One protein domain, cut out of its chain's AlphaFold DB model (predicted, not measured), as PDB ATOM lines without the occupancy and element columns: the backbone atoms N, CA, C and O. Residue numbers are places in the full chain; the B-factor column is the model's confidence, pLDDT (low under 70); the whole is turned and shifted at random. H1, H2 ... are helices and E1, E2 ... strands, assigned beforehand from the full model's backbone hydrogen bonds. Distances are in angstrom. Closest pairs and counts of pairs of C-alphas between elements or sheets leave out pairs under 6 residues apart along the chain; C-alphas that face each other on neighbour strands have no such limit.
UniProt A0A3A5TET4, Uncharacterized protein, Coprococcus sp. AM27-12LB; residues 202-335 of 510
ATOM      1  N   ASN A 202      27.449 -24.606 -37.700       87.56
ATOM      2  CA  ASN A 202      26.672 -24.415 -38.916       87.56
ATOM      3  C   ASN A 202      27.636 -24.226 -40.090       87.56
ATOM      4  O   ASN A 202      28.375 -23.253 -40.154       87.56
ATOM      5  N   LEU A 203      27.628 -25.177 -41.013       87.19
ATOM      6  CA  LEU A 203      28.470 -25.199 -42.204       87.19
ATOM      7  C   LEU A 203      27.854 -24.411 -43.369       87.19
ATOM      8  O   LEU A 203      28.458 -24.330 -44.432       87.19
ATOM      9  N   LEU A 204      26.640 -23.878 -43.201       90.94
ATOM     10  CA  LEU A 204      25.885 -23.228 -44.263       90.94
ATOM     11  C   LEU A 204      25.518 -21.797 -43.880       90.94
ATOM     12  O   LEU A 204      24.651 -21.577 -43.034       90.94
ATOM     13  N   ASP A 205      26.129 -20.834 -44.568       91.25
ATOM     14  CA  ASP A 205      25.696 -19.444 -44.519       91.25
ATOM     15  C   ASP A 205      24.468 -19.251 -45.413       91.25
ATOM     16  O   ASP A 205      24.505 -19.459 -46.627       91.25
ATOM     17  N   MET A 206      23.356 -18.851 -44.800       91.19
ATOM     18  CA  MET A 206      22.116 -18.581 -45.514       91.19
ATOM     19  C   MET A 206      22.263 -17.417 -46.507       91.19
ATOM     20  O   MET A 206      21.569 -17.401 -47.522       91.19
ATOM     21  N   ALA A 207      23.164 -16.462 -46.261       91.44
ATOM     22  CA  ALA A 207      23.369 -15.328 -47.160       91.44
ATOM     23  C   ALA A 207      23.915 -15.762 -48.533       91.44
ATOM     24  O   ALA A 207      23.525 -15.203 -49.558       91.44
ATOM     25  N   ASP A 208      24.750 -16.804 -48.581       92.38
ATOM     26  CA  ASP A 208      25.389 -17.266 -49.820       92.38
ATOM     27  C   ASP A 208      24.383 -17.860 -50.830       92.38
ATOM     28  O   ASP A 208      24.593 -17.859 -52.049       92.38
ATOM     29  N   ILE A 209      23.259 -18.362 -50.325       91.81
ATOM     30  CA  ILE A 209      22.191 -18.999 -51.105       91.81
ATOM     31  C   ILE A 209      21.033 -18.067 -51.430       91.81
ATOM     32  O   ILE A 209      20.139 -18.445 -52.190       91.81
ATOM     33  N   GLN A 210      21.055 -16.841 -50.914       91.81
ATOM     34  CA  GLN A 210      20.041 -15.855 -51.240       91.81
ATOM     35  C   GLN A 210      20.234 -15.286 -52.655       91.81
ATOM     36  O   GLN A 210      21.345 -15.177 -53.188       91.81
ATOM     37  N   ASN A 211      19.125 -14.958 -53.303       89.00
ATOM     38  CA  ASN A 211      19.071 -14.244 -54.571       89.00
ATOM     39  C   ASN A 211      19.103 -12.718 -54.351       89.00
ATOM     40  O   ASN A 211      19.214 -12.231 -53.225       89.00
ATOM     41  N   GLU A 212      18.988 -11.955 -55.436       90.56
ATOM     42  CA  GLU A 212      18.967 -10.487 -55.428       90.56
ATOM     43  C   GLU A 212      17.862  -9.859 -54.550       90.56
ATOM     44  O   GLU A 212      17.995  -8.706 -54.145       90.56
ATOM     45  N   ASN A 213      16.810 -10.615 -54.218       89.81
ATOM     46  CA  ASN A 213      15.686 -10.177 -53.387       89.81
ATOM     47  C   ASN A 213      15.849 -10.566 -51.904       89.81
ATOM     48  O   ASN A 213      14.949 -10.317 -51.100       89.81
ATOM     49  N   GLY A 214      16.967 -11.196 -51.527       89.31
ATOM     50  CA  GLY A 214      17.206 -11.676 -50.162       89.31
ATOM     51  C   GLY A 214      16.410 -12.934 -49.790       89.31
ATOM     52  O   GLY A 214      16.322 -13.274 -48.611       89.31
ATOM     53  N   LYS A 215      15.820 -13.637 -50.766       89.75
ATOM     54  CA  LYS A 215      15.148 -14.935 -50.575       89.75
ATOM     55  C   LYS A 215      16.054 -16.073 -51.023       89.75
ATOM     56  O   LYS A 215      16.949 -15.853 -51.829       89.75
ATOM     57  N   ILE A 216      15.835 -17.291 -50.521       90.25
ATOM     58  CA  ILE A 216      16.585 -18.463 -50.998       90.25
ATOM     59  C   ILE A 216      16.319 -18.670 -52.487       90.25
ATOM     60  O   ILE A 216      15.165 -18.837 -52.883       90.25
ATOM     61  N   ASP A 217      17.388 -18.686 -53.290       89.00
ATOM     62  CA  ASP A 217      17.293 -18.901 -54.731       89.00
ATOM     63  C   ASP A 217      16.780 -20.317 -54.998       89.00
ATOM     64  O   ASP A 217      17.475 -21.303 -54.759       89.00
ATOM     65  N   SER A 218      15.527 -20.407 -55.440       85.06
ATOM     66  CA  SER A 218      14.795 -21.664 -55.637       85.06
ATOM     67  C   SER A 218      14.843 -22.190 -57.077       85.06
ATOM     68  O   SER A 218      14.242 -23.224 -57.389       85.06
ATOM     69  N   ASP A 219      15.612 -21.517 -57.938       84.06
ATOM     70  CA  ASP A 219      15.861 -21.909 -59.319       84.06
ATOM     71  C   ASP A 219      16.824 -23.104 -59.387       84.06
ATOM     72  O   ASP A 219      18.042 -22.966 -59.272       84.06
ATOM     73  N   PHE A 220      16.285 -24.296 -59.645       80.69
ATOM     74  CA  PHE A 220      17.091 -25.517 -59.740       80.69
ATOM     75  C   PHE A 220      18.056 -25.528 -60.931       80.69
ATOM     76  O   PHE A 220      18.898 -26.417 -61.016       80.69
ATOM     77  N   SER A 221      17.936 -24.607 -61.890       82.50
ATOM     78  CA  SER A 221      18.924 -24.491 -62.967       82.50
ATOM     79  C   SER A 221      20.184 -23.749 -62.516       82.50
ATOM     80  O   SER A 221      21.186 -23.744 -63.234       82.50
ATOM     81  N   LYS A 222      20.153 -23.144 -61.324       86.69
ATOM     82  CA  LYS A 222      21.241 -22.349 -60.776       86.69
ATOM     83  C   LYS A 222      21.892 -23.026 -59.585       86.69
ATOM     84  O   LYS A 222      21.258 -23.392 -58.601       86.69
ATOM     85  N   THR A 223      23.211 -23.084 -59.646       91.31
ATOM     86  CA  THR A 223      24.049 -23.343 -58.482       91.31
ATOM     87  C   THR A 223      24.538 -22.042 -57.880       91.31
ATOM     88  O   THR A 223      25.003 -21.152 -58.598       91.31
ATOM     89  N   LYS A 224      24.511 -21.961 -56.556       93.31
ATOM     90  CA  LYS A 224      25.078 -20.863 -55.786       93.31
ATOM     91  C   LYS A 224      26.458 -21.265 -55.287       93.31
ATOM     92  O   LYS A 224      26.649 -22.374 -54.785       93.31
ATOM     93  N   SER A 225      27.421 -20.365 -55.457       95.31
ATOM     94  CA  SER A 225      28.689 -20.457 -54.735       95.31
ATOM     95  C   SER A 225      28.417 -20.234 -53.258       95.31
ATOM     96  O   SER A 225      27.694 -19.305 -52.915       95.31
ATOM     97  N   ILE A 226      29.006 -21.072 -52.420       93.56
ATOM     98  CA  ILE A 226      28.928 -20.966 -50.965       93.56
ATOM     99  C   ILE A 226      30.332 -20.958 -50.379       93.56
ATOM    100  O   ILE A 226      31.288 -21.389 -51.031       93.56
ATOM    101  N   LYS A 227      30.458 -20.480 -49.142       87.81
ATOM    102  CA  LYS A 227      31.690 -20.614 -48.365       87.81
ATOM    103  C   LYS A 227      32.096 -22.093 -48.297       87.81
ATOM    104  O   LYS A 227      31.284 -22.921 -47.876       87.81
ATOM    105  N   PRO A 228      33.322 -22.450 -48.729       87.44
ATOM    106  CA  PRO A 228      33.701 -23.849 -48.810       87.44
ATOM    107  C   PRO A 228      33.780 -24.530 -47.444       87.44
ATOM    108  O   PRO A 228      34.359 -23.977 -46.509       87.44
ATOM    109  N   PHE A 229      33.290 -25.765 -47.347       83.38
ATOM    110  CA  PHE A 229      33.434 -26.592 -46.147       83.38
ATOM    111  C   PHE A 229      33.715 -28.052 -46.502       83.38
ATOM    112  O   PHE A 229      33.262 -28.575 -47.519       83.38
ATOM    113  N   LYS A 230      34.486 -28.736 -45.654       82.12
ATOM    114  CA  LYS A 230      34.863 -30.133 -45.888       82.12
ATOM    115  C   LYS A 230      33.790 -31.080 -45.365       82.12
ATOM    116  O   LYS A 230      33.362 -30.962 -44.220       82.12
ATOM    117  N   VAL A 231      33.440 -32.077 -46.171       85.56
ATOM    118  CA  VAL A 231      32.670 -33.242 -45.725       85.56
ATOM    119  C   VAL A 231      33.527 -34.498 -45.799       85.56
ATOM    120  O   VAL A 231      34.475 -34.579 -46.583       85.56
ATOM    121  N   ILE A 232      33.233 -35.479 -44.949       82.31
ATOM    122  CA  ILE A 232      33.979 -36.740 -44.888       82.31
ATOM    123  C   ILE A 232      33.024 -37.882 -45.196       82.31
ATOM    124  O   ILE A 232      31.951 -37.965 -44.604       82.31
ATOM    125  N   LYS A 233      33.439 -38.771 -46.102       89.50
ATOM    126  CA  LYS A 233      32.671 -39.944 -46.517       89.50
ATOM    127  C   LYS A 233      32.091 -40.696 -45.313       89.50
ATOM    128  O   LYS A 233      32.775 -40.880 -44.308       89.50
ATOM    129  N   ASP A 234      30.839 -41.125 -45.446       90.31
ATOM    130  CA  ASP A 234      30.057 -41.885 -44.463       90.31
ATOM    131  C   ASP A 234      29.718 -41.121 -43.165       90.31
ATOM    132  O   ASP A 234      28.931 -41.614 -42.352       90.31
ATOM    133  N   ARG A 235      30.235 -39.895 -42.969       87.88
ATOM    134  CA  ARG A 235      29.809 -39.032 -41.861       87.88
ATOM    135  C   ARG A 235      28.423 -38.451 -42.106       87.88
ATOM    136  O   ARG A 235      27.959 -38.318 -43.243       87.88
ATOM    137  N   LYS A 236      27.764 -38.108 -41.001       92.06
ATOM    138  CA  LYS A 236      26.382 -37.638 -40.970       92.06
ATOM    139  C   LYS A 236      26.309 -36.153 -40.660       92.06
ATOM    140  O   LYS A 236      27.055 -35.638 -39.830       92.06
ATOM    141  N   TYR A 237      25.358 -35.497 -41.309       92.94
ATOM    142  CA  TYR A 237      25.123 -34.064 -41.207       92.94
ATOM    143  C   TYR A 237      23.626 -33.816 -41.029       92.94
ATOM    144  O   TYR A 237      22.821 -34.342 -41.787       92.94
ATOM    145  N   LEU A 238      23.230 -33.035 -40.034       94.00
ATOM    146  CA  LEU A 238      21.852 -32.620 -39.816       94.00
ATOM    147  C   LEU A 238      21.582 -31.347 -40.612       94.00
ATOM    148  O   LEU A 238      22.143 -30.298 -40.312       94.00
ATOM    149  N   LEU A 239      20.700 -31.439 -41.596       94.94
ATOM    150  CA  LEU A 239      20.061 -30.291 -42.217       94.94
ATOM    151  C   LEU A 239      18.894 -29.839 -41.339       94.94
ATOM    152  O   LEU A 239      18.026 -30.648 -41.012       94.94
ATOM    153  N   ILE A 240      18.852 -28.554 -41.008       94.50
ATOM    154  CA  ILE A 240      17.676 -27.874 -40.459       94.50
ATOM    155  C   ILE A 240      17.131 -26.972 -41.566       94.50
ATOM    156  O   ILE A 240      17.894 -26.221 -42.162       94.50
ATOM    157  N   SER A 241      15.837 -27.072 -41.872       93.81
ATOM    158  CA  SER A 241      15.168 -26.320 -42.941       93.81
ATOM    159  C   SER A 241      13.724 -25.985 -42.545       93.81
ATOM    160  O   SER A 241      12.775 -26.666 -42.947       93.81
ATOM    161  N   LYS A 242      13.558 -24.954 -41.721       93.31
ATOM    162  CA  LYS A 242      12.266 -24.476 -41.221       93.31
ATOM    163  C   LYS A 242      11.849 -23.213 -41.961       93.31
ATOM    164  O   LYS A 242      12.653 -22.310 -42.180       93.31
ATOM    165  N   GLY A 243      10.588 -23.158 -42.347       92.06
ATOM    166  CA  GLY A 243      10.042 -22.059 -43.123       92.06
ATOM    167  C   GLY A 243       8.660 -22.403 -43.647       92.06
ATOM    168  O   GLY A 243       8.068 -23.405 -43.242       92.06
ATOM    169  N   ALA A 244       8.185 -21.578 -44.566       89.56
ATOM    170  CA  ALA A 244       6.921 -21.755 -45.251       89.56
ATOM    171  C   ALA A 244       7.085 -21.496 -46.748       89.56
ATOM    172  O   ALA A 244       7.896 -20.678 -47.183       89.56
ATOM    173  N   MET A 245       6.271 -22.165 -47.552       87.12
ATOM    174  CA  MET A 245       6.116 -21.831 -48.963       87.12
ATOM    175  C   MET A 245       5.306 -20.541 -49.135       87.12
ATOM    176  O   MET A 245       4.266 -20.360 -48.502       87.12
ATOM    177  N   ILE A 246       5.777 -19.661 -50.016       85.19
ATOM    178  CA  ILE A 246       5.077 -18.431 -50.425       85.19
ATOM    179  C   ILE A 246       4.270 -18.687 -51.706       85.19
ATOM    180  O   ILE A 246       3.184 -18.140 -51.892       85.19
ATOM    181  N   VAL A 247       4.783 -19.558 -52.576       79.75
ATOM    182  CA  VAL A 247       4.152 -19.995 -53.830       79.75
ATOM    183  C   VAL A 247       3.995 -21.512 -53.827       79.75
ATOM    184  O   VAL A 247       4.717 -22.204 -53.117       79.75
ATOM    185  N   ASP A 248       3.049 -22.045 -54.600       76.38
ATOM    186  CA  ASP A 248       2.799 -23.491 -54.651       76.38
ATOM    187  C   ASP A 248       3.918 -24.244 -55.386       76.38
ATOM    188  O   ASP A 248       3.947 -24.331 -56.615       76.38
ATOM    189  N   VAL A 249       4.859 -24.781 -54.607       73.12
ATOM    190  CA  VAL A 249       5.988 -25.603 -55.055       73.12
ATOM    191  C   VAL A 249       5.735 -27.069 -54.719       73.12
ATOM    192  O   VAL A 249       5.471 -27.430 -53.578       73.12
ATOM    193  N   ARG A 250       5.867 -27.954 -55.716       72.12
ATOM    194  CA  ARG A 250       5.643 -29.405 -55.539       72.12
ATOM    195  C   ARG A 250       6.822 -30.162 -54.928       72.12
ATOM    196  O   ARG A 250       6.631 -31.269 -54.433       72.12
ATOM    197  N   TYR A 251       8.025 -29.597 -55.001       76.38
ATOM    198  CA  TYR A 251       9.272 -30.221 -54.558       76.38
ATOM    199  C   TYR A 251      10.193 -29.160 -53.968       76.38
ATOM    200  O   TYR A 251      10.206 -28.028 -54.448       76.38
ATOM    201  N   SER A 252      10.952 -29.540 -52.939       83.19
ATOM    202  CA  SER A 252      11.933 -28.671 -52.294       83.19
ATOM    203  C   SER A 252      13.072 -29.507 -51.722       83.19
ATOM    204  O   SER A 252      12.942 -30.118 -50.667       83.19
ATOM    205  N   SER A 253      14.186 -29.603 -52.437       87.94
ATOM    206  CA  SER A 253      15.353 -30.383 -52.002       87.94
ATOM    207  C   SER A 253      16.612 -29.539 -52.065       87.94
ATOM    208  O   SER A 253      16.706 -28.651 -52.901       87.94
ATOM    209  N   ILE A 254      17.598 -29.823 -51.219       91.88
ATOM    210  CA  ILE A 254      18.893 -29.136 -51.267       91.88
ATOM    211  C   ILE A 254      20.000 -30.126 -51.627       91.88
ATOM    212  O   ILE A 254      20.039 -31.262 -51.128       91.88
ATOM    213  N   TYR A 255      20.875 -29.702 -52.536       93.44
ATOM    214  CA  TYR A 255      21.999 -30.485 -53.036       93.44
ATOM    215  C   TYR A 255      23.293 -29.718 -52.828       93.44
ATOM    216  O   TYR A 255      23.382 -28.560 -53.215       93.44
ATOM    217  N   PHE A 256      24.296 -30.387 -52.272       96.00
ATOM    218  CA  PHE A 256      25.638 -29.852 -52.082       96.00
ATOM    219  C   PHE A 256      26.630 -30.621 -52.948       96.00
ATOM    220  O   PHE A 256      26.544 -31.854 -53.059       96.00
ATOM    221  N   GLY A 257      27.589 -29.900 -53.515       96.19
ATOM    222  CA  GLY A 257      28.660 -30.490 -54.299       96.19
ATOM    223  C   GLY A 257      29.840 -29.560 -54.518       96.19
ATOM    224  O   GLY A 257      29.966 -28.517 -53.872       96.19
ATOM    225  N   GLU A 258      30.720 -29.989 -55.406       95.88
ATOM    226  CA  GLU A 258      31.880 -29.223 -55.850       95.88
ATOM    227  C   GLU A 258      31.472 -28.304 -57.014       95.88
ATOM    228  O   GLU A 258      30.285 -28.088 -57.276       95.88
ATOM    229  N   ASP A 259      32.446 -27.760 -57.738       94.69
ATOM    230  CA  ASP A 259      32.199 -26.837 -58.851       94.69
ATOM    231  C   ASP A 259      31.454 -27.477 -60.036       94.69
ATOM    232  O   ASP A 259      30.923 -26.758 -60.882       94.69
ATOM    233  N   ASP A 260      31.382 -28.811 -60.078       93.44
ATOM    234  CA  ASP A 260      30.647 -29.604 -61.066       93.44
ATOM    235  C   ASP A 260      29.174 -29.849 -60.697       93.44
ATOM    236  O   ASP A 260      28.477 -30.574 -61.410       93.44
ATOM    237  N   LEU A 261      28.685 -29.281 -59.585       94.38
ATOM    238  CA  LEU A 261      27.305 -29.465 -59.147       94.38
ATOM    239  C   LEU A 261      26.325 -29.051 -60.254       94.38
ATOM    240  O   LEU A 261      26.309 -27.903 -60.691       94.38
ATOM    241  N   ALA A 262      25.472 -29.981 -60.676       89.44
ATOM    242  CA  ALA A 262      24.443 -29.711 -61.666       89.44
ATOM    243  C   ALA A 262      23.136 -30.448 -61.353       89.44
ATOM    244  O   ALA A 262      23.097 -31.511 -60.718       89.44
ATOM    245  N   TYR A 263      22.033 -29.878 -61.840       84.75
ATOM    246  CA  TYR A 263      20.745 -30.561 -61.850       84.75
ATOM    247  C   TYR A 263      20.823 -31.857 -62.675       84.75
ATOM    248  O   TYR A 263      21.617 -31.952 -63.602       84.75
ATOM    249  N   GLU A 264      20.020 -32.868 -62.323       84.12
ATOM    250  CA  GLU A 264      20.009 -34.208 -62.963       84.12
ATOM    251  C   GLU A 264      21.332 -35.009 -62.952       84.12
ATOM    252  O   GLU A 264      21.332 -36.187 -63.300       84.12
ATOM    253  N   GLN A 265      22.436 -34.449 -62.455       88.31
ATOM    254  CA  GLN A 265      23.718 -35.139 -62.350       88.31
ATOM    255  C   GLN A 265      23.932 -35.697 -60.934       88.31
ATOM    256  O   GLN A 265      24.618 -35.120 -60.099       88.31
ATOM    257  N   ASP A 266      23.339 -36.853 -60.628       86.31
ATOM    258  CA  ASP A 266      23.400 -37.450 -59.280       86.31
ATOM    259  C   ASP A 266      24.830 -37.671 -58.741       86.31
ATOM    260  O   ASP A 266      25.031 -37.666 -57.521       86.31
ATOM    261  N   SER A 267      25.814 -37.851 -59.632       88.12
ATOM    262  CA  SER A 267      27.231 -38.032 -59.288       88.12
ATOM    263  C   SER A 267      27.895 -36.774 -58.721       88.12
ATOM    264  O   SER A 267      28.847 -36.895 -57.950       88.12
ATOM    265  N   SER A 268      27.399 -35.580 -59.064       90.44
ATOM    266  CA  SER A 268      27.925 -34.312 -58.541       90.44
ATOM    267  C   SER A 268      27.359 -33.985 -57.147       90.44
ATOM    268  O   SER A 268      27.872 -33.126 -56.437       90.44
ATOM    269  N   ARG A 269      26.291 -34.677 -56.718       92.69
ATOM    270  CA  ARG A 269      25.617 -34.457 -55.426       92.69
ATOM    271  C   ARG A 269      26.303 -35.256 -54.321       92.69
ATOM    272  O   ARG A 269      25.992 -36.439 -54.121       92.69
ATOM    273  N   LYS A 270      27.201 -34.599 -53.587       95.50
ATOM    274  CA  LYS A 270      28.053 -35.204 -52.548       95.50
ATOM    275  C   LYS A 270      27.346 -35.325 -51.195       95.50
ATOM    276  O   LYS A 270      27.592 -36.277 -50.453       95.50
ATOM    277  N   LEU A 271      26.411 -34.414 -50.919       95.31
ATOM    278  CA  LEU A 271      25.524 -34.420 -49.754       95.31
ATOM    279  C   LEU A 271      24.134 -33.907 -50.181       95.31
ATOM    280  O   LEU A 271      24.031 -32.914 -50.897       95.31
ATOM    281  N   THR A 272      23.052 -34.608 -49.832       92.06
ATOM    282  CA  THR A 272      21.710 -34.310 -50.372       92.06
ATOM    283  C   THR A 272      20.589 -34.859 -49.499       92.06
ATOM    284  O   THR A 272      20.732 -35.918 -48.893       92.06
ATOM    285  N   THR A 273      19.440 -34.177 -49.514       87.19
ATOM    286  CA  THR A 273      18.172 -34.649 -48.935       87.19
ATOM    287  C   THR A 273      17.527 -35.828 -49.680       87.19
ATOM    288  O   THR A 273      16.606 -36.453 -49.155       87.19
ATOM    289  N   GLY A 274      17.980 -36.145 -50.898       78.81
ATOM    290  CA  GLY A 274      17.308 -37.087 -51.797       78.81
ATOM    291  C   GLY A 274      15.984 -36.541 -52.351       78.81
ATOM    292  O   GLY A 274      15.715 -35.347 -52.264       78.81
ATOM    293  N   VAL A 275      15.163 -37.425 -52.935       67.19
ATOM    294  CA  VAL A 275      13.904 -37.084 -53.641       67.19
ATOM    295  C   VAL A 275      12.642 -37.114 -52.760       67.19
ATOM    296  O   VAL A 275      11.547 -36.884 -53.259       67.19
ATOM    297  N   GLY A 276      12.772 -37.429 -51.466       69.56
ATOM    298  CA  GLY A 276      11.632 -37.667 -50.563       69.56
ATOM    299  C   GLY A 276      11.451 -36.651 -49.433       69.56
ATOM    300  O   GLY A 276      10.528 -36.803 -48.641       69.56
ATOM    301  N   TYR A 277      12.329 -35.656 -49.324       81.62
ATOM    302  CA  TYR A 277      12.264 -34.623 -48.289       81.62
ATOM    303  C   TYR A 277      11.962 -33.269 -48.927       81.62
ATOM    304  O   TYR A 277      12.520 -32.954 -49.981       81.62
ATOM    305  N   SER A 278      11.096 -32.496 -48.270       86.25
ATOM    306  CA  SER A 278      10.580 -31.218 -48.764       86.25
ATOM    307  C   SER A 278      10.948 -30.086 -47.808       86.25
ATOM    308  O   SER A 278      10.207 -29.807 -46.862       86.25
ATOM    309  N   CYS A 279      12.075 -29.414 -48.056       88.56
ATOM    310  CA  CYS A 279      12.502 -28.253 -47.275       88.56
ATOM    311  C   CYS A 279      11.400 -27.171 -47.279       88.56
ATOM    312  O   CYS A 279      10.843 -26.869 -48.333       88.56
ATOM    313  N   PHE A 280      11.097 -26.567 -46.126       89.06
ATOM    314  CA  PHE A 280      10.165 -25.426 -45.980       89.06
ATOM    315  C   PHE A 280       8.687 -25.661 -46.352       89.06
ATOM    316  O   PHE A 280       7.878 -24.748 -46.218       89.06
ATOM    317  N   ILE A 281       8.319 -26.855 -46.824       83.19
ATOM    318  CA  ILE A 281       6.939 -27.191 -47.220       83.19
ATOM    319  C   ILE A 281       6.320 -28.187 -46.231       83.19
ATOM    320  O   ILE A 281       5.134 -28.110 -45.918       83.19
ATOM    321  N   GLY A 282       7.108 -29.161 -45.769       76.31
ATOM    322  CA  GLY A 282       6.640 -30.232 -44.893       76.31
ATOM    323  C   GLY A 282       6.627 -29.864 -43.408       76.31
ATOM    324  O   GLY A 282       7.180 -28.856 -42.980       76.31
ATOM    325  N   THR A 283       6.031 -30.741 -42.597       82.06
ATOM    326  CA  THR A 283       6.118 -30.670 -41.127       82.06
ATOM    327  C   THR A 283       7.476 -31.139 -40.594       82.06
ATOM    328  O   THR A 283       7.839 -30.815 -39.464       82.06
ATOM    329  N   GLU A 284       8.233 -31.902 -41.391       87.75
ATOM    330  CA  GLU A 284       9.605 -32.310 -41.087       87.75
ATOM    331  C   GLU A 284      10.549 -31.133 -41.385       87.75
ATOM    332  O   GLU A 284      10.697 -30.723 -42.533       87.75
ATOM    333  N   THR A 285      11.179 -30.580 -40.349       91.12
ATOM    334  CA  THR A 285      12.106 -29.435 -40.464       91.12
ATOM    335  C   THR A 285      13.570 -29.842 -40.322       91.12
ATOM    336  O   THR A 285      14.454 -28.987 -40.331       91.12
ATOM    337  N   ARG A 286      13.839 -31.139 -40.138       92.44
ATOM    338  CA  ARG A 286      15.161 -31.680 -39.822       92.44
ATOM    339  C   ARG A 286      15.414 -32.959 -40.601       92.44
ATOM    340  O   ARG A 286      14.585 -33.862 -40.562       92.44
ATOM    341  N   LYS A 287      16.583 -33.078 -41.238       92.88
ATOM    342  CA  LYS A 287      16.977 -34.278 -41.986       92.88
ATOM    343  C   LYS A 287      18.432 -34.652 -41.762       92.88
ATOM    344  O   LYS A 287      19.317 -33.827 -41.937       92.88
ATOM    345  N   ILE A 288      18.689 -35.919 -41.451       93.50
ATOM    346  CA  ILE A 288      20.054 -36.453 -41.439       93.50
ATOM    347  C   ILE A 288      20.462 -36.805 -42.872       93.50
ATOM    348  O   ILE A 288      19.802 -37.596 -43.546       93.50
ATOM    349  N   LEU A 289      21.563 -36.213 -43.312       94.69
ATOM    350  CA  LEU A 289      22.238 -36.431 -44.579       94.69
ATOM    351  C   LEU A 289      23.494 -37.277 -44.332       94.69
ATOM    352  O   LEU A 289      24.114 -37.176 -43.274       94.69
ATOM    353  N   VAL A 290      23.893 -38.088 -45.310       94.06
ATOM    354  CA  VAL A 290      25.130 -38.886 -45.264       94.06
ATOM    355  C   VAL A 290      26.028 -38.444 -46.412       94.06
ATOM    356  O   VAL A 290      25.583 -38.425 -47.562       94.06
ATOM    357  N   ALA A 291      27.273 -38.076 -46.113       94.50
ATOM    358  CA  ALA A 291      28.233 -37.688 -47.140       94.50
ATOM    359  C   ALA A 291      28.669 -38.910 -47.957       94.50
ATOM    360  O   ALA A 291      29.134 -39.910 -47.408       94.50
ATOM    361  N   LYS A 292      28.538 -38.828 -49.285       95.12
ATOM    362  CA  LYS A 292      28.879 -39.938 -50.192       95.12
ATOM    363  C   LYS A 292      30.384 -40.113 -50.395       95.12
ATOM    364  O   LYS A 292      30.843 -41.203 -50.735       95.12
ATOM    365  N   GLU A 293      31.149 -39.047 -50.193       92.38
ATOM    366  CA  GLU A 293      32.595 -39.005 -50.386       92.38
ATOM    367  C   GLU A 293      33.240 -37.918 -49.521       92.38
ATOM    368  O   GLU A 293      32.563 -37.034 -48.999       92.38
ATOM    369  N   THR A 294      34.562 -38.000 -49.366       88.19
ATOM    370  CA  THR A 294      35.355 -36.968 -48.698       88.19
ATOM    371  C   THR A 294      35.763 -35.931 -49.732       88.19
ATOM    372  O   THR A 294      36.583 -36.235 -50.593       88.19
ATOM    373  N   CYS A 295      35.215 -34.724 -49.637       87.38
ATOM    374  CA  CYS A 295      35.460 -33.629 -50.578       87.38
ATOM    375  C   CYS A 295      35.282 -32.270 -49.884       87.38
ATOM    376  O   CYS A 295      34.857 -32.197 -48.724       87.38
ATOM    377  N   THR A 296      35.616 -31.194 -50.595       87.81
ATOM    378  CA  THR A 296      35.315 -29.821 -50.177       87.81
ATOM    379  C   THR A 296      34.090 -29.348 -50.945       87.81
ATOM    380  O   THR A 296      34.152 -29.178 -52.154       87.81
ATOM    381  N   ILE A 297      32.981 -29.121 -50.252       94.19
ATOM    382  CA  ILE A 297      31.775 -28.546 -50.845       94.19
ATOM    383  C   ILE A 297      32.048 -27.081 -51.177       94.19
ATOM    384  O   ILE A 297      32.491 -26.341 -50.305       94.19
ATOM    385  N   THR A 298      31.763 -26.663 -52.410       94.94
ATOM    386  CA  THR A 298      31.923 -25.273 -52.890       94.94
ATOM    387  C   THR A 298      30.637 -24.701 -53.484       94.94
ATOM    388  O   THR A 298      30.495 -23.482 -53.632       94.94
ATOM    389  N   LYS A 299      29.677 -25.572 -53.813       96.19
ATOM    390  CA  LYS A 299      28.403 -25.219 -54.429       96.19
ATOM    391  C   LYS A 299      27.242 -25.832 -53.671       96.19
ATOM    392  O   LYS A 299      27.317 -26.936 -53.126       96.19
ATOM    393  N   THR A 300      26.119 -25.134 -53.722       94.94
ATOM    394  CA  THR A 300      24.826 -25.694 -53.346       94.94
ATOM    395  C   THR A 300      23.751 -25.233 -54.316       94.94
ATOM    396  O   THR A 300      23.920 -24.260 -55.054       94.94
ATOM    397  N   MET A 301      22.636 -25.943 -54.330       90.88
ATOM    398  CA  MET A 301      21.461 -25.561 -55.096       90.88
ATOM    399  C   MET A 301      20.195 -26.014 -54.386       90.88
ATOM    400  O   MET A 301      20.142 -27.095 -53.789       90.88
ATOM    401  N   MET A 302      19.166 -25.185 -54.503       88.06
ATOM    402  CA  MET A 302      17.822 -25.485 -54.048       88.06
ATOM    403  C   MET A 302      17.001 -25.962 -55.250       88.06
ATOM    404  O   MET A 302      16.878 -25.275 -56.260       88.06
ATOM    405  N   HIS A 303      16.426 -27.151 -55.158       78.94
ATOM    406  CA  HIS A 303      15.534 -27.703 -56.162       78.94
ATOM    407  C   HIS A 303      14.080 -27.362 -55.820       78.94
ATOM    408  O   HIS A 303      13.488 -28.044 -54.986       78.94
ATOM    409  N   GLY A 304      13.535 -26.316 -56.455       71.38
ATOM    410  CA  GLY A 304      12.113 -25.928 -56.439       71.38
ATOM    411  C   GLY A 304      11.352 -26.269 -57.738       71.38
ATOM    412  O   GLY A 304      11.706 -27.205 -58.453       71.38
ATOM    413  N   THR A 305      10.306 -25.504 -58.088       63.06
ATOM    414  CA  THR A 305       9.607 -25.588 -59.397       63.06
ATOM    415  C   THR A 305      10.240 -24.673 -60.456       63.06
ATOM    416  O   THR A 305      10.863 -23.677 -60.118       63.06
ATOM    417  N   ARG A 306      10.041 -24.981 -61.753       59.69
ATOM    418  CA  ARG A 306      10.809 -24.465 -62.921       59.69
ATOM    419  C   ARG A 306      10.865 -22.942 -63.153       59.69
ATOM    420  O   ARG A 306      11.515 -22.551 -64.118       59.69
ATOM    421  N   THR A 307      10.203 -22.095 -62.365       64.25
ATOM    422  CA  THR A 307      10.089 -20.653 -62.674       64.25
ATOM    423  C   THR A 307      10.143 -19.702 -61.482       64.25
ATOM    424  O   THR A 307      10.284 -18.501 -61.704       64.25
ATOM    425  N   GLU A 308      10.063 -20.192 -60.245       74.88
ATOM    426  CA  GLU A 308       9.957 -19.323 -59.069       74.88
ATOM    427  C   GLU A 308      11.313 -19.200 -58.384       74.88
ATOM    428  O   GLU A 308      11.927 -20.207 -58.046       74.88
ATOM    429  N   LYS A 309      11.781 -17.961 -58.200       77.25
ATOM    430  CA  LYS A 309      13.044 -17.668 -57.503       77.25
ATOM    431  C   LYS A 309      12.839 -17.340 -56.027       77.25
ATOM    432  O   LYS A 309      13.756 -17.563 -55.244       77.25
ATOM    433  N   ASP A 310      11.641 -16.887 -55.657       86.94
ATOM    434  CA  ASP A 310      11.269 -16.399 -54.321       86.94
ATOM    435  C   ASP A 310      10.231 -17.317 -53.654       86.94
ATOM    436  O   ASP A 310       9.232 -16.864 -53.099       86.94
ATOM    437  N   ALA A 311      10.424 -18.635 -53.752       86.81
ATOM    438  CA  ALA A 311       9.376 -19.589 -53.397       86.81
ATOM    439  C   ALA A 311       9.154 -19.790 -51.886       86.81
ATOM    440  O   ALA A 311       8.119 -20.334 -51.492       86.81
ATOM    441  N   TYR A 312      10.101 -19.371 -51.042       88.81
ATOM    442  CA  TYR A 312      10.139 -19.727 -49.623       88.81
ATOM    443  C   TYR A 312      10.336 -18.513 -48.713       88.81
ATOM    444  O   TYR A 312      11.170 -17.645 -48.971       88.81
ATOM    445  N   GLU A 313       9.612 -18.513 -47.598       90.31
ATOM    446  CA  GLU A 313       9.927 -17.741 -46.404       90.31
ATOM    447  C   GLU A 313      10.722 -18.652 -45.471       90.31
ATOM    448  O   GLU A 313      10.244 -19.723 -45.099       90.31
ATOM    449  N   VAL A 314      11.948 -18.268 -45.127       91.44
ATOM    450  CA  VAL A 314      12.870 -19.139 -44.387       91.44
ATOM    451  C   VAL A 314      13.081 -18.590 -42.990       91.44
ATOM    452  O   VAL A 314      13.524 -17.459 -42.820       91.44
ATOM    453  N   GLU A 315      12.768 -19.417 -41.994       92.69
ATOM    454  CA  GLU A 315      12.981 -19.106 -40.581       92.69
ATOM    455  C   GLU A 315      14.340 -19.626 -40.101       92.69
ATOM    456  O   GLU A 315      15.079 -18.912 -39.429       92.69
ATOM    457  N   GLU A 316      14.674 -20.872 -40.448       93.44
ATOM    458  CA  GLU A 316      15.912 -21.533 -40.033       93.44
ATOM    459  C   GLU A 316      16.458 -22.356 -41.197       93.44
ATOM    460  O   GLU A 316      15.761 -23.217 -41.745       93.44
ATOM    461  N   LEU A 317      17.719 -22.130 -41.554       93.81
ATOM    462  CA  LEU A 317      18.423 -22.962 -42.517       93.81
ATOM    463  C   LEU A 317      19.875 -23.139 -42.085       93.81
ATOM    464  O   LEU A 317      20.615 -22.170 -41.952       93.81
ATOM    465  N   GLY A 318      20.278 -24.385 -41.859       93.62
ATOM    466  CA  GLY A 318      21.635 -24.696 -41.426       93.62
ATOM    467  C   GLY A 318      22.001 -26.153 -41.650       93.62
ATOM    468  O   GLY A 318      21.132 -27.016 -41.800       93.62
ATOM    469  N   LEU A 319      23.301 -26.427 -41.673       93.75
ATOM    470  CA  LEU A 319      23.857 -27.758 -41.874       93.75
ATOM    471  C   LEU A 319      24.906 -28.038 -40.798       93.75
ATOM    472  O   LEU A 319      25.896 -27.327 -40.713       93.75
ATOM    473  N   PHE A 320      24.718 -29.082 -39.998       89.12
ATOM    474  CA  PHE A 320      25.545 -29.343 -38.816       89.12
ATOM    475  C   PHE A 320      26.135 -30.746 -38.876       89.12
ATOM    476  O   PHE A 320      25.389 -31.706 -39.038       89.12
ATOM    477  N   GLU A 321      27.445 -30.918 -38.695       86.00
ATOM    478  CA  GLU A 321      28.005 -32.267 -38.507       86.00
ATOM    479  C   GLU A 321      27.472 -32.884 -37.200       86.00
ATOM    480  O   GLU A 321      27.398 -32.213 -36.160       86.00
ATOM    481  N   ILE A 322      27.068 -34.159 -37.247       83.69
ATOM    482  CA  ILE A 322      26.489 -34.867 -36.098       83.69
ATOM    483  C   ILE A 322      27.197 -36.186 -35.809       83.69
ATOM    484  O   ILE A 322      27.670 -36.883 -36.703       83.69
ATOM    485  N   ILE A 323      27.192 -36.557 -34.530       75.75
ATOM    486  CA  ILE A 323      27.685 -37.840 -34.028       75.75
ATOM    487  C   ILE A 323      26.484 -38.612 -33.456       75.75
ATOM    488  O   ILE A 323      25.590 -38.012 -32.858       75.75
ATOM    489  N   ASN A 324      26.465 -39.939 -33.632       74.19
ATOM    490  CA  ASN A 324      25.453 -40.858 -33.080       74.19
ATOM    491  C   ASN A 324      23.998 -40.555 -33.480       74.19
ATOM    492  O   ASN A 324      23.083 -40.792 -32.697       74.19
ATOM    493  N   ASP A 325      23.783 -40.027 -34.682       80.69
ATOM    494  CA  ASP A 325      22.452 -39.779 -35.256       80.69
ATOM    495  C   ASP A 325      21.571 -38.849 -34.415       80.69
ATOM    496  O   ASP A 325      20.356 -38.869 -34.560       80.69
ATOM    497  N   ASN A 326      22.168 -38.028 -33.544       78.56
ATOM    498  CA  ASN A 326      21.426 -37.146 -32.653       78.56
ATOM    499  C   ASN A 326      20.770 -35.993 -33.443       78.56
ATOM    500  O   ASN A 326      21.483 -35.082 -33.876       78.56
ATOM    501  N   PRO A 327      19.430 -35.972 -33.601       79.56
ATOM    502  CA  PRO A 327      18.746 -34.906 -34.323       79.56
ATOM    503  C   PRO A 327      18.466 -33.686 -33.430       79.56
ATOM    504  O   PRO A 327      17.946 -32.687 -33.924       79.56
ATOM    505  N   ASN A 328      18.794 -33.746 -32.132       82.56
ATOM    506  CA  ASN A 328      18.500 -32.716 -31.132       82.56
ATOM    507  C   ASN A 328      19.643 -31.699 -31.027       82.56
ATOM    508  O   ASN A 328      20.228 -31.503 -29.966       82.56
ATOM    509  N   ILE A 329      19.998 -31.088 -32.155       81.88
ATOM    510  CA  ILE A 329      20.893 -29.927 -32.185       81.88
ATOM    511  C   ILE A 329      20.030 -28.684 -32.326       81.88
ATOM    512  O   ILE A 329      19.194 -28.623 -33.227       81.88
ATOM    513  N   ASP A 330      20.196 -27.708 -31.447       85.06
ATOM    514  CA  ASP A 330      19.492 -26.439 -31.594       85.06
ATOM    515  C   ASP A 330      20.002 -25.694 -32.824       85.06
ATOM    516  O   ASP A 330      21.200 -25.699 -33.118       85.06
ATOM    517  N   TYR A 331      19.081 -25.069 -33.556       87.56
ATOM    518  CA  TYR A 331      19.470 -24.204 -34.656       87.56
ATOM    519  C   TYR A 331      20.269 -23.027 -34.104       87.56
ATOM    520  O   TYR A 331      19.840 -22.363 -33.159       87.56
ATOM    521  N   GLN A 332      21.414 -22.777 -34.723       85.31
ATOM    522  CA  GLN A 332      22.161 -21.537 -34.602       85.31
ATOM    523  C   GLN A 332      22.407 -21.018 -36.026       85.31
ATOM    524  O   GLN A 332      22.596 -21.835 -36.939       85.31
ATOM    525  N   PRO A 333      22.349 -19.691 -36.250       87.00
ATOM    526  CA  PRO A 333      22.706 -19.098 -37.539       87.00
ATOM    527  C   PRO A 333      24.160 -19.428 -37.906       87.00
ATOM    528  O   PRO A 333      24.833 -20.134 -37.178       87.00
ATOM    529  N   TYR A 334      24.634 -19.002 -39.071       87.12
ATOM    530  CA  TYR A 334      26.059 -19.096 -39.390       87.12
ATOM    531  C   TYR A 334      26.809 -17.910 -38.777       87.12
ATOM    532  O   TYR A 334      26.440 -16.756 -39.009       87.12
ATOM    533  N   THR A 335      27.886 -18.184 -38.050       85.00
ATOM    534  CA  THR A 335      28.875 -17.209 -37.609       85.00
ATOM    535  C   THR A 335      30.260 -17.598 -38.096       85.00
ATOM    536  O   THR A 335      30.680 -18.760 -38.113       85.00
TER     537      THR A 335
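AT A GLANCE: This is residues 202 to 335 of the 510 residues of an uncharacterized protein of Coprococcus sp. AM27-12LB (UniProt A0A3A5TET4). With little regular structure, this is a rounded body of two three-stranded sheets, partly face to face, with short helix H1 in the gap between E1 and E6 and long loops around. The 134 printed residues, mostly strand by class with 52 in named elements, run H1 E1 E2 E3 E4 E5 E6; sheets E4-E2-E6 and E1-E5-E3 are antiparallel. It is compact, radius of gyration of the C-alphas 13.5 A, spanning 36 by 32 by 29 A.

HOW THE PARTS SIT: Look at E2, residues 236 to 245: within hydrogen-bond range, N 238 is 2.7 A from O 320 of E6, residues 312 to 322, and O 237 is 2.7 A from N 289 of E4, residues 286 to 290. In E5, residues 295 to 303, likewise, N 303 is 2.7 A from O 253 of E3, residues 253 to 257, and N 297 is 2.8 A from O 229 of E1, residues 224 to 231. E2 and E5 are apart. H1, residues 206 to 209, too short for any O i to N i+4 pair, is on the sheet of E5, height over the sheet 7.5 A; its closest C-alphas with E1, Asp 208 and Ile 226, are 5.2 A apart.

IN THESE COORDINATES: Find H1's start, C-alpha 206, at (22.116, -18.581, -45.514); E6 runs 26.1 A to C-alpha 322 at (26.489, -34.867, -36.098).

THE WHOLE: The printed part has no cut; links H1 to E1 and E3 to E4 are long. Residues 275 to 276 and 305 to 307 have pLDDT under 70.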